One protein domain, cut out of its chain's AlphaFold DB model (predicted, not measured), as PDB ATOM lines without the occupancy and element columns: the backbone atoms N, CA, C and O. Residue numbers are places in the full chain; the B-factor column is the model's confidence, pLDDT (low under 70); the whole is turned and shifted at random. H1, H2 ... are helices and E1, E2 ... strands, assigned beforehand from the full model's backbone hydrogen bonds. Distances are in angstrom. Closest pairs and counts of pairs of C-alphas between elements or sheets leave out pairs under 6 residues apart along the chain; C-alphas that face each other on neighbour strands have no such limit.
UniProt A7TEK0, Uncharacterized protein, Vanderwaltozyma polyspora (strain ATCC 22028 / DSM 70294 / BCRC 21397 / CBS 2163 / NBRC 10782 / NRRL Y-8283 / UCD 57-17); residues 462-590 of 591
ATOM      1  N   PRO A 462      32.748  -3.469 104.409       91.94
ATOM      2  CA  PRO A 462      32.461  -2.943 103.085       91.94
ATOM      3  C   PRO A 462      30.994  -3.200 102.725       91.94
ATOM      4  O   PRO A 462      30.569  -4.342 102.563       91.94
ATOM      5  N   ILE A 463      30.211  -2.140 102.521       95.94
ATOM      6  CA  ILE A 463      28.781  -2.247 102.191       95.94
ATOM      7  C   ILE A 463      28.459  -1.825 100.754       95.94
ATOM      8  O   ILE A 463      29.123  -1.000 100.126       95.94
ATOM      9  N   CYS A 464      27.377  -2.374 100.205       96.94
ATOM     10  CA  CYS A 464      26.850  -1.953  98.915       96.94
ATOM     11  C   CYS A 464      26.275  -0.531  98.989       96.94
ATOM     12  O   CYS A 464      25.254  -0.314  99.642       96.94
ATOM     13  N   CYS A 465      26.780   0.387  98.158       95.62
ATOM     14  CA  CYS A 465      26.330   1.787  98.120       95.62
ATOM     15  C   CYS A 465      24.847   2.001  97.755       95.62
ATOM     16  O   CYS A 465      24.361   3.130  97.788       95.62
ATOM     17  N   LEU A 466      24.136   0.960  97.302       93.88
ATOM     18  CA  LEU A 466      22.715   1.053  96.962       93.88
ATOM     19  C   LEU A 466      21.807   0.399  98.001       93.88
ATOM     20  O   LEU A 466      20.726   0.924  98.217       93.88
ATOM     21  N   CYS A 467      22.191  -0.741  98.581       94.81
ATOM     22  CA  CYS A 467      21.293  -1.486  99.472       94.81
ATOM     23  C   CYS A 467      21.826  -1.775 100.868       94.81
ATOM     24  O   CYS A 467      21.111  -2.413 101.634       94.81
ATOM     25  N   GLY A 468      23.051  -1.347 101.179       95.62
ATOM     26  CA  GLY A 468      23.638  -1.498 102.509       95.62
ATOM     27  C   GLY A 468      23.995  -2.937 102.882       95.62
ATOM     28  O   GLY A 468      24.385  -3.179 104.009       95.62
ATOM     29  N   VAL A 469      23.866  -3.899 101.961       97.19
ATOM     30  CA  VAL A 469      24.301  -5.276 102.224       97.19
ATOM     31  C   VAL A 469      25.823  -5.340 102.320       97.19
ATOM     32  O   VAL A 469      26.494  -4.724 101.483       97.19
ATOM     33  N   THR A 470      26.342  -6.106 103.276       96.62
ATOM     34  CA  THR A 470      27.768  -6.414 103.381       96.62
ATOM     35  C   THR A 470      28.237  -7.117 102.110       96.62
ATOM     36  O   THR A 470      27.617  -8.065 101.615       96.62
ATOM     37  N   LEU A 471      29.291  -6.581 101.505       95.75
ATOM     38  CA  LEU A 471      29.890  -7.118 100.292       95.75
ATOM     39  C   LEU A 471      30.616  -8.428 100.625       95.75
ATOM     40  O   LEU A 471      31.114  -8.595 101.728       95.75
ATOM     41  N   SER A 472      30.644  -9.363  99.674       92.94
ATOM     42  CA  SER A 472      31.162 -10.737  99.835       92.94
ATOM     43  C   SER A 472      30.285 -11.666 100.692       92.94
ATOM     44  O   SER A 472      30.049 -12.803 100.286       92.94
ATOM     45  N   GLU A 473      29.709 -11.187 101.795       95.75
ATOM     46  CA  GLU A 473      28.787 -11.975 102.637       95.75
ATOM     47  C   GLU A 473      27.383 -12.087 102.031       95.75
ATOM     48  O   GLU A 473      26.768 -13.158 102.014       95.75
ATOM     49  N   GLY A 474      26.887 -10.982 101.466       96.62
ATOM     50  CA  GLY A 474      25.545 -10.905 100.910       96.62
ATOM     51  C   GLY A 474      24.448 -10.758 101.970       96.62
ATOM     52  O   GLY A 474      24.673 -10.305 103.086       96.62
ATOM     53  N   ILE A 475      23.205 -11.036 101.571       97.75
ATOM     54  CA  ILE A 475      22.032 -10.916 102.444       97.75
ATOM     55  C   ILE A 475      22.090 -12.045 103.485       97.75
ATOM     56  O   ILE A 475      22.084 -13.203 103.052       97.75
ATOM     57  N   PRO A 476      22.050 -11.741 104.798       97.31
ATOM     58  CA  PRO A 476      22.178 -12.747 105.851       97.31
ATOM     59  C   PRO A 476      21.127 -13.848 105.729       97.31
ATOM     60  O   PRO A 476      19.958 -13.558 105.444       97.31
ATOM     61  N   ASP A 477      21.516 -15.110 105.901       96.62
ATOM     62  CA  ASP A 477      20.652 -16.271 105.646       96.62
ATOM     63  C   ASP A 477      19.414 -16.294 106.559       96.62
ATOM     64  O   ASP A 477      18.320 -16.668 106.116       96.62
ATOM     65  N   GLU A 478      19.549 -15.759 107.773       97.06
ATOM     66  CA  GLU A 478      18.498 -15.540 108.765       97.06
ATOM     67  C   GLU A 478      17.456 -14.489 108.355       97.06
ATOM     68  O   GLU A 478      16.329 -14.504 108.852       97.06
ATOM     69  N   PHE A 479      17.780 -13.593 107.417       96.94
ATOM     70  CA  PHE A 479      16.844 -12.574 106.955       96.94
ATOM     71  C   PHE A 479      15.747 -13.212 106.091       96.94
ATOM     72  O   PHE A 479      15.948 -13.491 104.906       96.94
ATOM     73  N   GLN A 480      14.570 -13.450 106.675       95.88
ATOM     74  CA  GLN A 480      13.427 -14.078 105.991       95.88
ATOM     75  C   GLN A 480      12.626 -13.101 105.114       95.88
ATOM     76  O   GLN A 480      11.862 -13.531 104.244       95.88
ATOM     77  N   GLY A 481      12.813 -11.795 105.312       93.50
ATOM     78  CA  GLY A 481      12.062 -10.742 104.640       93.50
ATOM     79  C   GLY A 481      11.823  -9.531 105.535       93.50
ATOM     80  O   GLY A 481      12.279  -9.479 106.674       93.50
ATOM     81  N   MET A 482      11.108  -8.553 104.987       93.88
ATOM     82  CA  MET A 482      10.733  -7.302 105.646       93.88
ATOM     83  C   MET A 482      10.043  -7.575 106.986       93.88
ATOM     84  O   MET A 482       9.092  -8.358 107.050       93.88
ATOM     85  N   SER A 483      10.521  -6.914 108.042       95.38
ATOM     86  CA  SER A 483       9.936  -7.025 109.379       95.38
ATOM     87  C   SER A 483       8.501  -6.477 109.394       95.38
ATOM     88  O   SER A 483       8.127  -5.634 108.575       95.38
ATOM     89  N   ASN A 484       7.674  -6.946 110.333       94.88
ATOM     90  CA  ASN A 484       6.304  -6.438 110.471       94.88
ATOM     91  C   ASN A 484       6.269  -4.947 110.839       94.88
ATOM     92  O   ASN A 484       5.325  -4.263 110.458       94.88
ATOM     93  N   GLU A 485       7.293  -4.452 111.536       94.94
ATOM     94  CA  GLU A 485       7.452  -3.035 111.878       94.94
ATOM     95  C   GLU A 485       7.730  -2.199 110.625       94.94
ATOM     96  O   GLU A 485       7.048  -1.212 110.369       94.94
ATOM     97  N   ASP A 486       8.667  -2.651 109.786       94.25
ATOM     98  CA  ASP A 486       9.066  -1.945 108.563       94.25
ATOM     99  C   ASP A 486       7.996  -1.982 107.468       94.25
ATOM    100  O   ASP A 486       8.007  -1.160 106.554       94.25
ATOM    101  N   ARG A 487       7.053  -2.928 107.549       90.88
ATOM    102  CA  ARG A 487       5.994  -3.111 106.549       90.88
ATOM    103  C   ARG A 487       5.055  -1.916 106.429       90.88
ATOM    104  O   ARG A 487       4.474  -1.720 105.360       90.88
ATOM    105  N   PHE A 488       4.887  -1.157 107.506       91.88
ATOM    106  CA  PHE A 488       3.987  -0.005 107.555       91.88
ATOM    107  C   PHE A 488       4.713   1.334 107.410       91.88
ATOM    108  O   PHE A 488       4.046   2.357 107.266       91.88
ATOM    109  N   LEU A 489       6.049   1.335 107.418       91.25
ATOM    110  CA  LEU A 489       6.830   2.556 107.266       91.25
ATOM    111  C   LEU A 489       6.870   2.990 105.792       91.25
ATOM    112  O   LEU A 489       7.030   2.148 104.895       91.25
ATOM    113  N   PRO A 490       6.746   4.297 105.503       90.69
ATOM    114  CA  PRO A 490       7.028   4.814 104.178       90.69
ATOM    115  C   PRO A 490       8.500   4.581 103.825       90.69
ATOM    116  O   PRO A 490       9.384   4.436 104.672       90.69
ATOM    117  N   PHE A 491       8.780   4.528 102.528       86.69
ATOM    118  CA  PHE A 491      10.104   4.172 102.036       86.69
ATOM    119  C   PHE A 491      11.183   5.189 102.446       86.69
ATOM    120  O   PHE A 491      12.340   4.823 102.647       86.69
ATOM    121  N   GLU A 492      10.807   6.457 102.572       90.38
ATOM    122  CA  GLU A 492      11.652   7.557 103.025       90.38
ATOM    123  C   GLU A 492      12.146   7.333 104.459       90.38
ATOM    124  O   GLU A 492      13.345   7.458 104.704       90.38
ATOM    125  N   GLU A 493      11.264   6.897 105.362       93.62
ATOM    126  CA  GLU A 493      11.623   6.543 106.741       93.62
ATOM    127  C   GLU A 493      12.514   5.297 106.783       93.62
ATOM    128  O   GLU A 493      13.461   5.242 107.559       93.62
ATOM    129  N   LEU A 494      12.290   4.315 105.901       91.81
ATOM    130  CA  LEU A 494      13.180   3.152 105.784       91.81
ATOM    131  C   LEU A 494      14.577   3.541 105.284       91.81
ATOM    132  O   LEU A 494      15.577   2.983 105.734       91.81
ATOM    133  N   LYS A 495      14.662   4.491 104.349       92.00
ATOM    134  CA  LYS A 495      15.940   5.017 103.859       92.00
ATOM    135  C   LYS A 495      16.713   5.717 104.977       92.00
ATOM    136  O   LYS A 495      17.925   5.544 105.037       92.00
ATOM    137  N   GLU A 496      16.026   6.485 105.818       94.00
ATOM    138  CA  GLU A 496      16.615   7.171 106.971       94.00
ATOM    139  C   GLU A 496      17.021   6.181 108.072       94.00
ATOM    140  O   GLU A 496      18.162   6.210 108.523       94.00
ATOM    141  N   LYS A 497      16.147   5.228 108.420       95.75
ATOM    142  CA  LYS A 497      16.394   4.194 109.443       95.75
ATOM    143  C   LYS A 497      17.630   3.337 109.157       95.75
ATOM    144  O   LYS A 497      18.340   2.969 110.085       95.75
ATOM    145  N   TYR A 498      17.859   2.985 107.892       94.44
ATOM    146  CA  TYR A 498      18.939   2.079 107.480       94.44
ATOM    147  C   TYR A 498      20.111   2.778 106.775       94.44
ATOM    148  O   TYR A 498      20.985   2.088 106.253       94.44
ATOM    149  N   ASP A 499      20.090   4.110 106.684       93.12
ATOM    150  CA  ASP A 499      21.076   4.938 105.970       93.12
ATOM    151  C   ASP A 499      21.485   4.379 104.589       93.12
ATOM    152  O   ASP A 499      22.649   4.283 104.198       93.12
ATOM    153  N   SER A 500      20.494   3.928 103.815       92.81
ATOM    154  CA  SER A 500      20.744   3.318 102.511       92.81
ATOM    155  C   SER A 500      19.682   3.694 101.499       92.81
ATOM    156  O   SER A 500      18.492   3.737 101.787       92.81
ATOM    157  N   PHE A 501      20.093   3.931 100.254       90.94
ATOM    158  CA  PHE A 501      19.189   4.402  99.202       90.94
ATOM    159  C   PHE A 501      18.081   3.413  98.841       90.94
ATOM    160  O   PHE A 501      17.022   3.831  98.380       90.94
ATOM    161  N   CYS A 502      18.337   2.114  98.982       91.88
ATOM    162  CA  CYS A 502      17.396   1.031  98.727       91.88
ATOM    163  C   CYS A 502      17.725  -0.155  99.646       91.88
ATOM    164  O   CYS A 502      18.223  -1.176  99.149       91.88
ATOM    165  N   PRO A 503      17.459  -0.023 100.960       94.25
ATOM    166  CA  PRO A 503      17.848  -1.006 101.965       94.25
ATOM    167  C   PRO A 503      17.371  -2.407 101.571       94.25
ATOM    168  O   PRO A 503      16.258  -2.581 101.052       94.25
ATOM    169  N   TYR A 504      18.209  -3.429 101.753       94.69
ATOM    170  CA  TYR A 504      17.794  -4.802 101.445       94.69
ATOM    171  C   TYR A 504      16.663  -5.278 102.373       94.69
ATOM    172  O   TYR A 504      15.877  -6.126 101.960       94.69
ATOM    173  N   GLN A 505      16.528  -4.663 103.551       94.81
ATOM    174  CA  GLN A 505      15.451  -4.846 104.524       94.81
ATOM    175  C   GLN A 505      14.071  -4.520 103.934       94.81
ATOM    176  O   GLN A 505      13.063  -5.088 104.344       94.81
ATOM    177  N   CYS A 506      14.017  -3.704 102.873       91.44
ATOM    178  CA  CYS A 506      12.782  -3.427 102.138       91.44
ATOM    179  C   CYS A 506      12.339  -4.586 101.214       91.44
ATOM    180  O   CYS A 506      11.394  -4.441 100.433       91.44
ATOM    181  N   LEU A 507      13.036  -5.726 101.211       90.44
ATOM    182  CA  LEU A 507      12.622  -6.916 100.469       90.44
ATOM    183  C   LEU A 507      11.538  -7.677 101.225       90.44
ATOM    184  O   LEU A 507      11.801  -8.204 102.295       90.44
ATOM    185  N   ILE A 508      10.368  -7.856 100.607       90.44
ATOM    186  CA  ILE A 508       9.290  -8.688 101.173       90.44
ATOM    187  C   ILE A 508       9.786 -10.109 101.475       90.44
ATOM    188  O   ILE A 508       9.505 -10.641 102.539       90.44
ATOM    189  N   ARG A 509      10.525 -10.717 100.539       91.19
ATOM    190  CA  ARG A 509      11.147 -12.034 100.709       91.19
ATOM    191  C   ARG A 509      12.351 -12.151  99.767       91.19
ATOM    192  O   ARG A 509      12.146 -12.072  98.552       91.19
ATOM    193  N   PRO A 510      13.590 -12.287 100.267       93.56
ATOM    194  CA  PRO A 510      14.745 -12.526  99.409       93.56
ATOM    195  C   PRO A 510      14.643 -13.919  98.768       93.56
ATOM    196  O   PRO A 510      14.331 -14.903  99.435       93.56
ATOM    197  N   SER A 511      14.891 -14.012  97.460       94.38
ATOM    198  CA  SER A 511      15.041 -15.309  96.788       94.38
ATOM    199  C   SER A 511      16.442 -15.888  97.015       94.38
ATOM    200  O   SER A 511      17.378 -15.135  97.284       94.38
ATOM    201  N   GLN A 512      16.629 -17.201  96.825       96.00
ATOM    202  CA  GLN A 512      17.972 -17.804  96.872       96.00
ATOM    203  C   GLN A 512      18.918 -17.133  95.870       96.00
ATOM    204  O   GLN A 512      20.047 -16.788  96.191       96.00
ATOM    205  N   SER A 513      18.408 -16.824  94.676       95.25
ATOM    206  CA  SER A 513      19.160 -16.068  93.683       95.25
ATOM    207  C   SER A 513      19.553 -14.673  94.177       95.25
ATOM    208  O   SER A 513      20.669 -14.241  93.915       95.25
ATOM    209  N   ASP A 514      18.680 -13.951  94.890       94.50
ATOM    210  CA  ASP A 514      19.045 -12.656  95.480       94.50
ATOM    211  C   ASP A 514      20.201 -12.791  96.477       94.50
ATOM    212  O   ASP A 514      21.096 -11.943  96.453       94.50
ATOM    213  N   ARG A 515      20.200 -13.854  97.297       96.56
ATOM    214  CA  ARG A 515      21.289 -14.175  98.233       96.56
ATOM    215  C   ARG A 515      22.588 -14.449  97.478       96.56
ATOM    216  O   ARG A 515      23.569 -13.737  97.680       96.56
ATOM    217  N   ASP A 516      22.570 -15.364  96.514       96.69
ATOM    218  CA  ASP A 516      23.760 -15.732  95.736       96.69
ATOM    219  C   ASP A 516      24.325 -14.537  94.949       96.69
ATOM    220  O   ASP A 516      25.533 -14.298  94.923       96.69
ATOM    221  N   PHE A 517      23.461 -13.719  94.335       96.62
ATOM    222  CA  PHE A 517      23.908 -12.510  93.641       96.62
ATOM    223  C   PHE A 517      24.415 -11.439  94.600       96.62
ATOM    224  O   PHE A 517      25.263 -10.646  94.201       96.62
ATOM    225  N   SER A 518      23.904 -11.360  95.828       96.94
ATOM    226  CA  SER A 518      24.365 -10.360  96.793       96.94
ATOM    227  C   SER A 518      25.795 -10.600  97.287       96.94
ATOM    228  O   SER A 518      26.474  -9.624  97.586       96.94
ATOM    229  N   LYS A 519      26.277 -11.850  97.250       97.06
ATOM    230  CA  LYS A 519      27.665 -12.229  97.570       97.06
ATOM    231  C   LYS A 519      28.683 -11.719  96.546       97.06
ATOM    232  O   LYS A 519      29.849 -11.515  96.852       97.06
ATOM    233  N   ARG A 520      28.253 -11.470  95.307       97.31
ATOM    234  CA  ARG A 520      29.132 -10.986  94.230       97.31
ATOM    235  C   ARG A 520      29.327  -9.480  94.323       97.31
ATOM    236  O   ARG A 520      28.353  -8.746  94.510       97.31
ATOM    237  N   VAL A 521      30.549  -9.007  94.098       97.69
ATOM    238  CA  VAL A 521      30.902  -7.589  94.230       97.69
ATOM    239  C   VAL A 521      31.222  -6.975  92.873       97.69
ATOM    240  O   VAL A 521      31.970  -7.521  92.070       97.69
ATOM    241  N   TYR A 522      30.655  -5.801  92.610       97.19
ATOM    242  CA  TYR A 522      30.838  -5.056  91.373       97.19
ATOM    243  C   TYR A 522      31.286  -3.629  91.658       97.19
ATOM    244  O   TYR A 522      30.623  -2.887  92.379       97.19
ATOM    245  N   VAL A 523      32.365  -3.206  91.009       96.81
ATOM    246  CA  VAL A 523      32.901  -1.846  91.069       96.81
ATOM    247  C   VAL A 523      32.428  -1.077  89.840       96.81
ATOM    248  O   VAL A 523      32.698  -1.461  88.697       96.81
ATOM    249  N   ALA A 524      31.699   0.014  90.051       95.62
ATOM    250  CA  ALA A 524      31.303   0.909  88.972       95.62
ATOM    251  C   ALA A 524      32.497   1.724  88.460       95.62
ATOM    252  O   ALA A 524      33.480   1.948  89.158       95.62
ATOM    253  N   ASN A 525      32.370   2.306  87.267       93.31
ATOM    254  CA  ASN A 525      33.390   3.221  86.737       93.31
ATOM    255  C   ASN A 525      33.635   4.472  87.609       93.31
ATOM    256  O   ASN A 525      34.577   5.212  87.341       93.31
ATOM    257  N   CYS A 526      32.780   4.776  88.594       93.50
ATOM    258  CA  CYS A 526      33.029   5.820  89.594       93.50
ATOM    259  C   CYS A 526      33.899   5.381  90.776       93.50
ATOM    260  O   CYS A 526      34.262   6.253  91.551       93.50
ATOM    261  N   GLY A 527      34.228   4.093  90.899       93.94
ATOM    262  CA  GLY A 527      34.933   3.524  92.049       93.94
ATOM    263  C   GLY A 527      34.001   2.954  93.122       93.94
ATOM    264  O   GLY A 527      34.425   2.100  93.884       93.94
ATOM    265  N   HIS A 528      32.723   3.348  93.143       95.88
ATOM    266  CA  HIS A 528      31.760   2.844  94.126       95.88
ATOM    267  C   HIS A 528      31.350   1.391  93.872       95.88
ATOM    268  O   HIS A 528      31.231   0.950  92.720       95.88
ATOM    269  N   THR A 529      31.095   0.674  94.960       96.62
ATOM    270  CA  THR A 529      30.853  -0.766  94.997       96.62
ATOM    271  C   THR A 529      29.370  -1.106  95.145       96.62
ATOM    272  O   THR A 529      28.571  -0.413  95.778       96.62
ATOM    273  N   TYR A 530      28.974  -2.205  94.511       96.94
ATOM    274  CA  TYR A 530      27.601  -2.687  94.474       96.94
ATOM    275  C   TYR A 530      27.576  -4.206  94.567       96.94
ATOM    276  O   TYR A 530      28.395  -4.876  93.946       96.94
ATOM    277  N   CYS A 531      26.586  -4.759  95.261       97.44
ATOM    278  CA  CYS A 531      26.343  -6.194  95.220       97.44
ATOM    279  C   CYS A 531      25.761  -6.615  93.856       97.44
ATOM    280  O   CYS A 531      25.131  -5.815  93.148       97.44
ATOM    281  N   GLY A 532      25.909  -7.886  93.486       96.44
ATOM    282  CA  GLY A 532      25.440  -8.421  92.206       96.44
ATOM    283  C   GLY A 532      23.933  -8.298  91.993       96.44
ATOM    284  O   GLY A 532      23.486  -8.056  90.868       96.44
ATOM    285  N   ARG A 533      23.131  -8.340  93.065       95.06
ATOM    286  CA  ARG A 533      21.685  -8.057  93.002       95.06
ATOM    287  C   ARG A 533      21.423  -6.630  92.515       95.06
ATOM    288  O   ARG A 533      20.612  -6.420  91.609       95.06
ATOM    289  N   CYS A 534      22.112  -5.646  93.089       94.50
ATOM    290  CA  CYS A 534      21.980  -4.243  92.697       94.50
ATOM    291  C   CYS A 534      22.534  -3.987  91.292       94.50
ATOM    292  O   CYS A 534      21.886  -3.296  90.503       94.50
ATOM    293  N   TYR A 535      23.658  -4.609  90.930       94.75
ATOM    294  CA  TYR A 535      24.179  -4.586  89.562       94.75
ATOM    295  C   TYR A 535      23.137  -5.086  88.546       94.75
ATOM    296  O   TYR A 535      22.798  -4.373  87.596       94.75
ATOM    297  N   ARG A 536      22.546  -6.265  88.784       92.19
ATOM    298  CA  ARG A 536      21.542  -6.858  87.889       92.19
ATOM    299  C   ARG A 536      20.295  -5.982  87.772       92.19
ATOM    300  O   ARG A 536      19.738  -5.827  86.687       92.19
ATOM    301  N   ARG A 537      19.880  -5.344  88.869       88.75
ATOM    302  CA  ARG A 537      18.793  -4.351  88.891       88.75
ATOM    303  C   ARG A 537      19.095  -3.117  88.042       88.75
ATOM    304  O   ARG A 537      18.259  -2.718  87.227       88.75
ATOM    305  N   ILE A 538      20.295  -2.552  88.159       91.00
ATOM    306  CA  ILE A 538      20.746  -1.407  87.352       91.00
ATOM    307  C   ILE A 538      20.799  -1.779  85.862       91.00
ATOM    308  O   ILE A 538      20.343  -1.008  85.011       91.00
ATOM    309  N   GLN A 539      21.287  -2.979  85.538       89.88
ATOM    310  CA  GLN A 539      21.355  -3.481  84.167       89.88
ATOM    311  C   GLN A 539      19.960  -3.716  83.571       89.88
ATOM    312  O   GLN A 539      19.655  -3.190  82.500       89.88
ATOM    313  N   ASN A 540      19.072  -4.396  84.294       86.81
ATOM    314  CA  ASN A 540      17.689  -4.612  83.866       86.81
ATOM    315  C   ASN A 540      16.945  -3.280  83.689       86.81
ATOM    316  O   ASN A 540      16.176  -3.104  82.743       86.81
ATOM    317  N   SER A 541      17.204  -2.305  84.563       84.25
ATOM    318  CA  SER A 541      16.646  -0.953  84.462       84.25
ATOM    319  C   SER A 541      17.105  -0.205  83.214       84.25
ATOM    320  O   SER A 541      16.378   0.651  82.719       84.25
ATOM    321  N   LYS A 542      18.290  -0.504  82.673       83.06
ATOM    322  CA  LYS A 542      18.768   0.082  81.412       83.06
ATOM    323  C   LYS A 542      17.942  -0.408  80.222       83.06
ATOM    324  O   LYS A 542      17.625   0.389  79.338       83.06
ATOM    325  N   GLU A 543      17.593  -1.689  80.205       82.25
ATOM    326  CA  GLU A 543      16.777  -2.304  79.151       82.25
ATOM    327  C   GLU A 543      15.322  -1.844  79.252       82.25
ATOM    328  O   GLU A 543      14.760  -1.321  78.288       82.25
ATOM    329  N   LYS A 544      14.766  -1.921  80.466       79.56
ATOM    330  CA  LYS A 544      13.405  -1.481  80.809       79.56
ATOM    331  C   LYS A 544      13.226   0.033  80.685       79.56
ATOM    332  O   LYS A 544      12.151   0.490  80.328       79.56
ATOM    333  N   SER A 545      14.323   0.778  80.832       75.25
ATOM    334  CA  SER A 545      14.650   2.063  80.199       75.25
ATOM    335  C   SER A 545      13.745   2.556  79.076       75.25
ATOM    336  O   SER A 545      13.298   3.699  79.030       75.25
ATOM    337  N   LYS A 546      13.618   1.668  78.094       81.00
ATOM    338  CA  LYS A 546      13.055   1.949  76.780       81.00
ATOM    339  C   LYS A 546      11.568   1.617  76.700       81.00
ATOM    340  O   LYS A 546      10.946   1.929  75.691       81.00
ATOM    341  N   LEU A 547      11.019   0.961  77.722       79.75
ATOM    342  CA  LEU A 547       9.616   0.583  77.777       79.75
ATOM    343  C   LEU A 547       8.762   1.794  78.188       79.75
ATOM    344  O   LEU A 547       9.206   2.623  78.988       79.75
ATOM    345  N   PRO A 548       7.530   1.913  77.666       81.19
ATOM    346  CA  PRO A 548       6.602   2.958  78.082       81.19
ATOM    347  C   PRO A 548       6.254   2.830  79.577       81.19
ATOM    348  O   PRO A 548       6.210   1.726  80.126       81.19
ATOM    349  N   LYS A 549       5.945   3.961  80.233       77.00
ATOM    350  CA  LYS A 549       5.606   4.035  81.673       77.00
ATOM    351  C   LYS A 549       4.524   3.028  82.100       77.00
ATOM    352  O   LYS A 549       4.617   2.451  83.177       77.00
ATOM    353  N   SER A 550       3.549   2.761  81.231       81.25
ATOM    354  CA  SER A 550       2.468   1.797  81.476       81.25
ATOM    355  C   SER A 550       2.941   0.343  81.599       81.25
ATOM    356  O   SER A 550       2.333  -0.440  82.323       81.25
ATOM    357  N   GLN A 551       4.025  -0.038  80.916       80.25
ATOM    358  CA  GLN A 551       4.630  -1.369  81.040       80.25
ATOM    359  C   GLN A 551       5.587  -1.445  82.227       80.25
ATOM    360  O   GLN A 551       5.698  -2.498  82.851       80.25
ATOM    361  N   LEU A 552       6.234  -0.328  82.575       69.69
ATOM    362  CA  LEU A 552       7.069  -0.235  83.771       69.69
ATOM    363  C   LEU A 552       6.257  -0.480  85.050       69.69
ATOM    364  O   LEU A 552       6.723  -1.217  85.911       69.69
ATOM    365  N   ALA A 553       5.026   0.037  85.127       68.25
ATOM    366  CA  ALA A 553       4.123  -0.181  86.262       68.25
ATOM    367  C   ALA A 553       3.725  -1.657  86.476       68.25
ATOM    368  O   ALA A 553       3.359  -2.046  87.579       68.25
ATOM    369  N   LYS A 554       3.806  -2.497  85.435       75.62
ATOM    370  CA  LYS A 554       3.463  -3.930  85.513       75.62
ATOM    371  C   LYS A 554       4.621  -4.804  85.994       75.62
ATOM    372  O   LYS A 554       4.430  -5.991  86.256       75.62
ATOM    373  N   LEU A 555       5.834  -4.261  86.061       67.75
ATOM    374  CA  LEU A 555       6.997  -5.014  86.505       67.75
ATOM    375  C   LEU A 555       6.962  -5.150  88.025       67.75
ATOM    376  O   LEU A 555       7.183  -4.179  88.743       67.75
ATOM    377  N   LYS A 556       6.735  -6.373  88.510       61.44
ATOM    378  CA  LYS A 556       6.903  -6.712  89.927       61.44
ATOM    379  C   LYS A 556       8.354  -6.421  90.347       61.44
ATOM    380  O   LYS A 556       9.293  -6.913  89.720       61.44
ATOM    381  N   GLY A 557       8.533  -5.598  91.375       61.97
ATOM    382  CA  GLY A 557       9.826  -5.134  91.881       61.97
ATOM    383  C   GLY A 557       9.660  -4.374  93.197       61.97
ATOM    384  O   GLY A 557       8.543  -4.264  93.695       61.97
ATOM    385  N   ALA A 558      10.764  -3.870  93.767       54.88
ATOM    386  CA  ALA A 558      10.719  -3.025  94.965       54.88
ATOM    387  C   ALA A 558       9.708  -1.882  94.769       54.88
ATOM    388  O   ALA A 558       9.636  -1.334  93.668       54.88
ATOM    389  N   CYS A 559       8.952  -1.546  95.818       52.22
ATOM    390  CA  CYS A 559       7.744  -0.712  95.776       52.22
ATOM    391  C   CYS A 559       7.907   0.675  95.120       52.22
ATOM    392  O   CYS A 559       6.904   1.319  94.830       52.22
ATOM    393  N   HIS A 560       9.136   1.120  94.827       59.56
ATOM    394  CA  HIS A 560       9.415   2.382  94.154       59.56
ATOM    395  C   HIS A 560      10.154   2.197  92.803       59.56
ATOM    396  O   HIS A 560      11.312   1.756  92.778       59.56
ATOM    397  N   PRO A 561       9.550   2.580  91.658       54.88
ATOM    398  CA  PRO A 561      10.121   2.363  90.324       54.88
ATOM    399  C   PRO A 561      11.397   3.177  90.044       54.88
ATOM    400  O   PRO A 561      12.261   2.707  89.299       54.88
ATOM    401  N   ASP A 562      11.576   4.353  90.659       54.31
ATOM    402  CA  ASP A 562      12.784   5.171  90.444       54.31
ATOM    403  C   ASP A 562      14.035   4.627  91.157       54.31
ATOM    404  O   ASP A 562      15.155   4.853  90.688       54.31
ATOM    405  N   ASN A 563      13.862   3.808  92.203       62.62
ATOM    406  CA  ASN A 563      14.959   3.144  92.918       62.62
ATOM    407  C   ASN A 563      15.297   1.752  92.373       62.62
ATOM    408  O   ASN A 563      16.296   1.152  92.769       62.62
ATOM    409  N   TYR A 564      14.529   1.252  91.400       67.94
ATOM    410  CA  TYR A 564      14.736  -0.069  90.801       67.94
ATOM    411  C   TYR A 564      16.083  -0.201  90.046       67.94
ATOM    412  O   TYR A 564      16.497  -1.300  89.688       67.94
ATOM    413  N   GLY A 565      16.833   0.893  89.870       83.81
ATOM    414  CA  GLY A 565      18.257   0.837  89.542       83.81
ATOM    415  C   GLY A 565      18.763   2.192  89.072       83.81
ATOM    416  O   GLY A 565      18.654   2.456  87.886       83.81
ATOM    417  N   PRO A 566      19.278   3.081  89.925       89.44
ATOM    418  CA  PRO A 566      19.398   4.515  89.641       89.44
ATOM    419  C   PRO A 566      20.217   4.852  88.377       89.44
ATOM    420  O   PRO A 566      21.108   4.114  87.950       89.44
ATOM    421  N   LYS A 567      19.885   5.976  87.718       90.62
ATOM    422  CA  LYS A 567      20.630   6.455  86.530       90.62
ATOM    423  C   LYS A 567      22.007   7.004  86.907       90.62
ATOM    424  O   LYS A 567      22.965   6.791  86.161       90.62
ATOM    425  N   LYS A 568      22.079   7.715  88.034       93.00
ATOM    426  CA  LYS A 568      23.290   8.293  88.628       93.00
ATOM    427  C   LYS A 568      23.728   7.457  89.829       93.00
ATOM    428  O   LYS A 568      22.921   6.713  90.379       93.00
ATOM    429  N   CYS A 569      24.995   7.561  90.202       94.31
ATOM    430  CA  CYS A 569      25.482   6.990  91.447       94.31
ATOM    431  C   CYS A 569      24.716   7.612  92.634       94.31
ATOM    432  O   CYS A 569      24.518   8.825  92.625       94.31
ATOM    433  N   PRO A 570      24.232   6.807  93.597       92.19
ATOM    434  CA  PRO A 570      23.502   7.323  94.748       92.19
ATOM    435  C   PRO A 570      24.401   8.045  95.763       92.19
ATOM    436  O   PRO A 570      23.920   8.938  96.444       92.19
ATOM    437  N   VAL A 571      25.695   7.711  95.842       92.69
ATOM    438  CA  VAL A 571      26.623   8.286  96.832       92.69
ATOM    439  C   VAL A 571      26.643   9.814  96.744       92.69
ATOM    440  O   VAL A 571      26.766  10.382  95.651       92.69
ATOM    441  N   THR A 572      26.525  10.472  97.898       87.31
ATOM    442  CA  THR A 572      26.624  11.929  98.041       87.31
ATOM    443  C   THR A 572      27.947  12.386  97.418       87.31
ATOM    444  O   THR A 572      28.967  11.732  97.577       87.31
ATOM    445  N   SER A 573      27.934  13.451  96.609       90.06
ATOM    446  CA  SER A 573      29.039  13.910  95.729       90.06
ATOM    447  C   SER A 573      29.263  13.162  94.398       90.06
ATOM    448  O   SER A 573      29.887  13.716  93.485       90.06
ATOM    449  N   CYS A 574      28.716  11.960  94.191       91.62
ATOM    450  CA  CYS A 574      28.987  11.197  92.971       91.62
ATOM    451  C   CYS A 574      27.965  11.441  91.849       91.62
ATOM    452  O   CYS A 574      26.929  10.792  91.747       91.62
ATOM    453  N   ASN A 575      28.308  12.297  90.887       91.62
ATOM    454  CA  ASN A 575      27.434  12.596  89.742       91.62
ATOM    455  C   ASN A 575      27.611  11.670  88.520       91.62
ATOM    456  O   ASN A 575      27.083  11.956  87.439       91.62
ATOM    457  N   ARG A 576      28.355  10.560  88.641       94.06
ATOM    458  CA  ARG A 576      28.619   9.672  87.494       94.06
ATOM    459  C   ARG A 576      27.382   8.855  87.116       94.06
ATOM    460  O   ARG A 576      26.619   8.404  87.967       94.06
ATOM    461  N   LEU A 577      27.203   8.634  85.815       93.00
ATOM    462  CA  LEU A 577      26.118   7.813  85.280       93.00
ATOM    463  C   LEU A 577      26.448   6.325  85.425       93.00
ATOM    464  O   LEU A 577      27.451   5.861  84.886       93.00
ATOM    465  N   LEU A 578      25.567   5.574  86.083       91.69
ATOM    466  CA  LEU A 578      25.657   4.114  86.177       91.69
ATOM    467  C   LEU A 578      25.103   3.444  84.914       91.69
ATOM    468  O   LEU A 578      25.650   2.468  84.404       91.69
ATOM    469  N   ARG A 579      24.026   4.004  84.348       88.62
ATOM    470  CA  ARG A 579      23.382   3.483  83.132       88.62
ATOM    471  C   ARG A 579      24.039   4.041  81.863       88.62
ATOM    472  O   ARG A 579      23.425   4.804  81.120       88.62
ATOM    473  N   ILE A 580      25.284   3.663  81.585       85.75
ATOM    474  CA  ILE A 580      25.984   4.097  80.363       85.75
ATOM    475  C   ILE A 580      25.405   3.355  79.149       85.75
ATOM    476  O   ILE A 580      25.327   2.125  79.140       85.75
ATOM    477  N   SER A 581      24.992   4.080  78.104       74.56
ATOM    478  CA  SER A 581      24.348   3.504  76.909       74.56
ATOM    479  C   SER A 581      25.274   2.567  76.122       74.56
ATOM    480  O   SER A 581      24.815   1.535  75.628       74.56
ATOM    481  N   ARG A 582      26.577   2.869  76.069       74.69
ATOM    482  CA  ARG A 582      27.604   2.102  75.347       74.69
ATOM    483  C   ARG A 582      28.805   1.804  76.254       74.69
ATOM    484  O   ARG A 582      29.538   2.723  76.597       74.69
ATOM    485  N   GLY A 583      29.019   0.530  76.595       72.88
ATOM    486  CA  GLY A 583      30.185   0.061  77.355       72.88
ATOM    487  C   GLY A 583      29.843  -0.763  78.598       72.88
ATOM    488  O   GLY A 583      28.678  -0.870  78.988       72.88
ATOM    489  N   VAL A 584      30.887  -1.342  79.192       61.34
ATOM    490  CA  VAL A 584      30.844  -2.063  80.468       61.34
ATOM    491  C   VAL A 584      30.891  -1.020  81.588       61.34
ATOM    492  O   VAL A 584      31.868  -0.283  81.718       61.34
ATOM    493  N   ALA A 585      29.791  -0.881  82.329       80.06
ATOM    494  CA  ALA A 585      29.666   0.123  83.391       80.06
ATOM    495  C   ALA A 585      30.218  -0.353  84.745       80.06
ATOM    496  O   ALA A 585      30.495   0.476  85.610       80.06
ATOM    497  N   PHE A 586      30.387  -1.668  84.897       94.31
ATOM    498  CA  PHE A 586      30.776  -2.326  86.136       94.31
ATOM    499  C   PHE A 586      31.800  -3.413  85.847       94.31
ATOM    500  O   PHE A 586      31.676  -4.118  84.845       94.31
ATOM    501  N   ARG A 587      32.778  -3.557  86.731       95.69
ATOM    502  CA  ARG A 587      33.723  -4.670  86.739       95.69
ATOM    503  C   ARG A 587      33.445  -5.507  87.970       95.69
ATOM    504  O   ARG A 587      33.207  -4.947  89.032       95.69
ATOM    505  N   GLU A 588      33.431  -6.816  87.811       96.50
ATOM    506  CA  GLU A 588      33.333  -7.718  88.953       96.50
ATOM    507  C   GLU A 588      34.674  -7.754  89.683       96.50
ATOM    508  O   GLU A 588      35.720  -7.820  89.032       96.50
ATOM    509  N   ALA A 589      34.628  -7.648  91.007       93.75
ATOM    510  CA  ALA A 589      35.768  -7.848  91.884       93.75
ATOM    511  C   ALA A 589      35.661  -9.251  92.486       93.75
ATOM    512  O   ALA A 589      34.600  -9.627  92.986       93.75
ATOM    513  N   TYR A 590      36.751 -10.007  92.395       88.75
ATOM    514  CA  TYR A 590      36.904 -11.315  93.021       88.75
ATOM    515  C   TYR A 590      37.841 -11.124  94.211       88.75
ATOM    516  O   TYR A 590      38.897 -10.508  94.037       88.75
TER     517      TYR A 590
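What this domain is: This is residues 462 to 590 of the 591 residues of an uncharacterized protein of Vanderwaltozyma polyspora (strain ATCC 22028 / DSM 70294 / BCRC 21397 / CBS 2163 / NBRC 10782 / NRRL Y-8283 / UCD 57-17) (UniProt A7TEK0). With little regular structure, this is a rounded gathering of long loops about helix H3, which stands on a small antiparallel sheet, order E2 E1 E3, at one side. The 129 printed residues hold H1 H2 E1 E2 H3 H4 E3, mixed class, with 43 in named elements. It is compact, radius of gyration of the C-alphas 14.2 A, spanning 42 by 38 by 30 A.

Where its parts are: From C-alpha 462 (32.461, -2.943, 103.085) come H1, residues 491 to 497; H2, 512 to 519; E1, 521 to 524; E2, 529 to 531; H3, 532 to 544, 18.0 A long; H4, 549 to 552; and E3, 586 to 589, ending at C-alpha 589 (35.768, -7.848, 91.884).

How they stand to each other: Hairpin E1 and E2 has N 522 and O 530 2.8 A apart; antiparallel E1 and E3 have N 523 and O 587 at 2.8 A. H3 touches H2 with residues 532 to 534 alone, closest C-alphas Phe 517 and Gly 532, 4.6 A. H1 and H3 are apart. Every O i to N i+4 pair in H1, H2 and H3 is within hydrogen-bond range.

The domain as a whole: The printed part has no cut. Links H1 to H2 and H4 to E3 are long. Residues 552 to 553, 555 to 564 and 584 have pLDDT under 70.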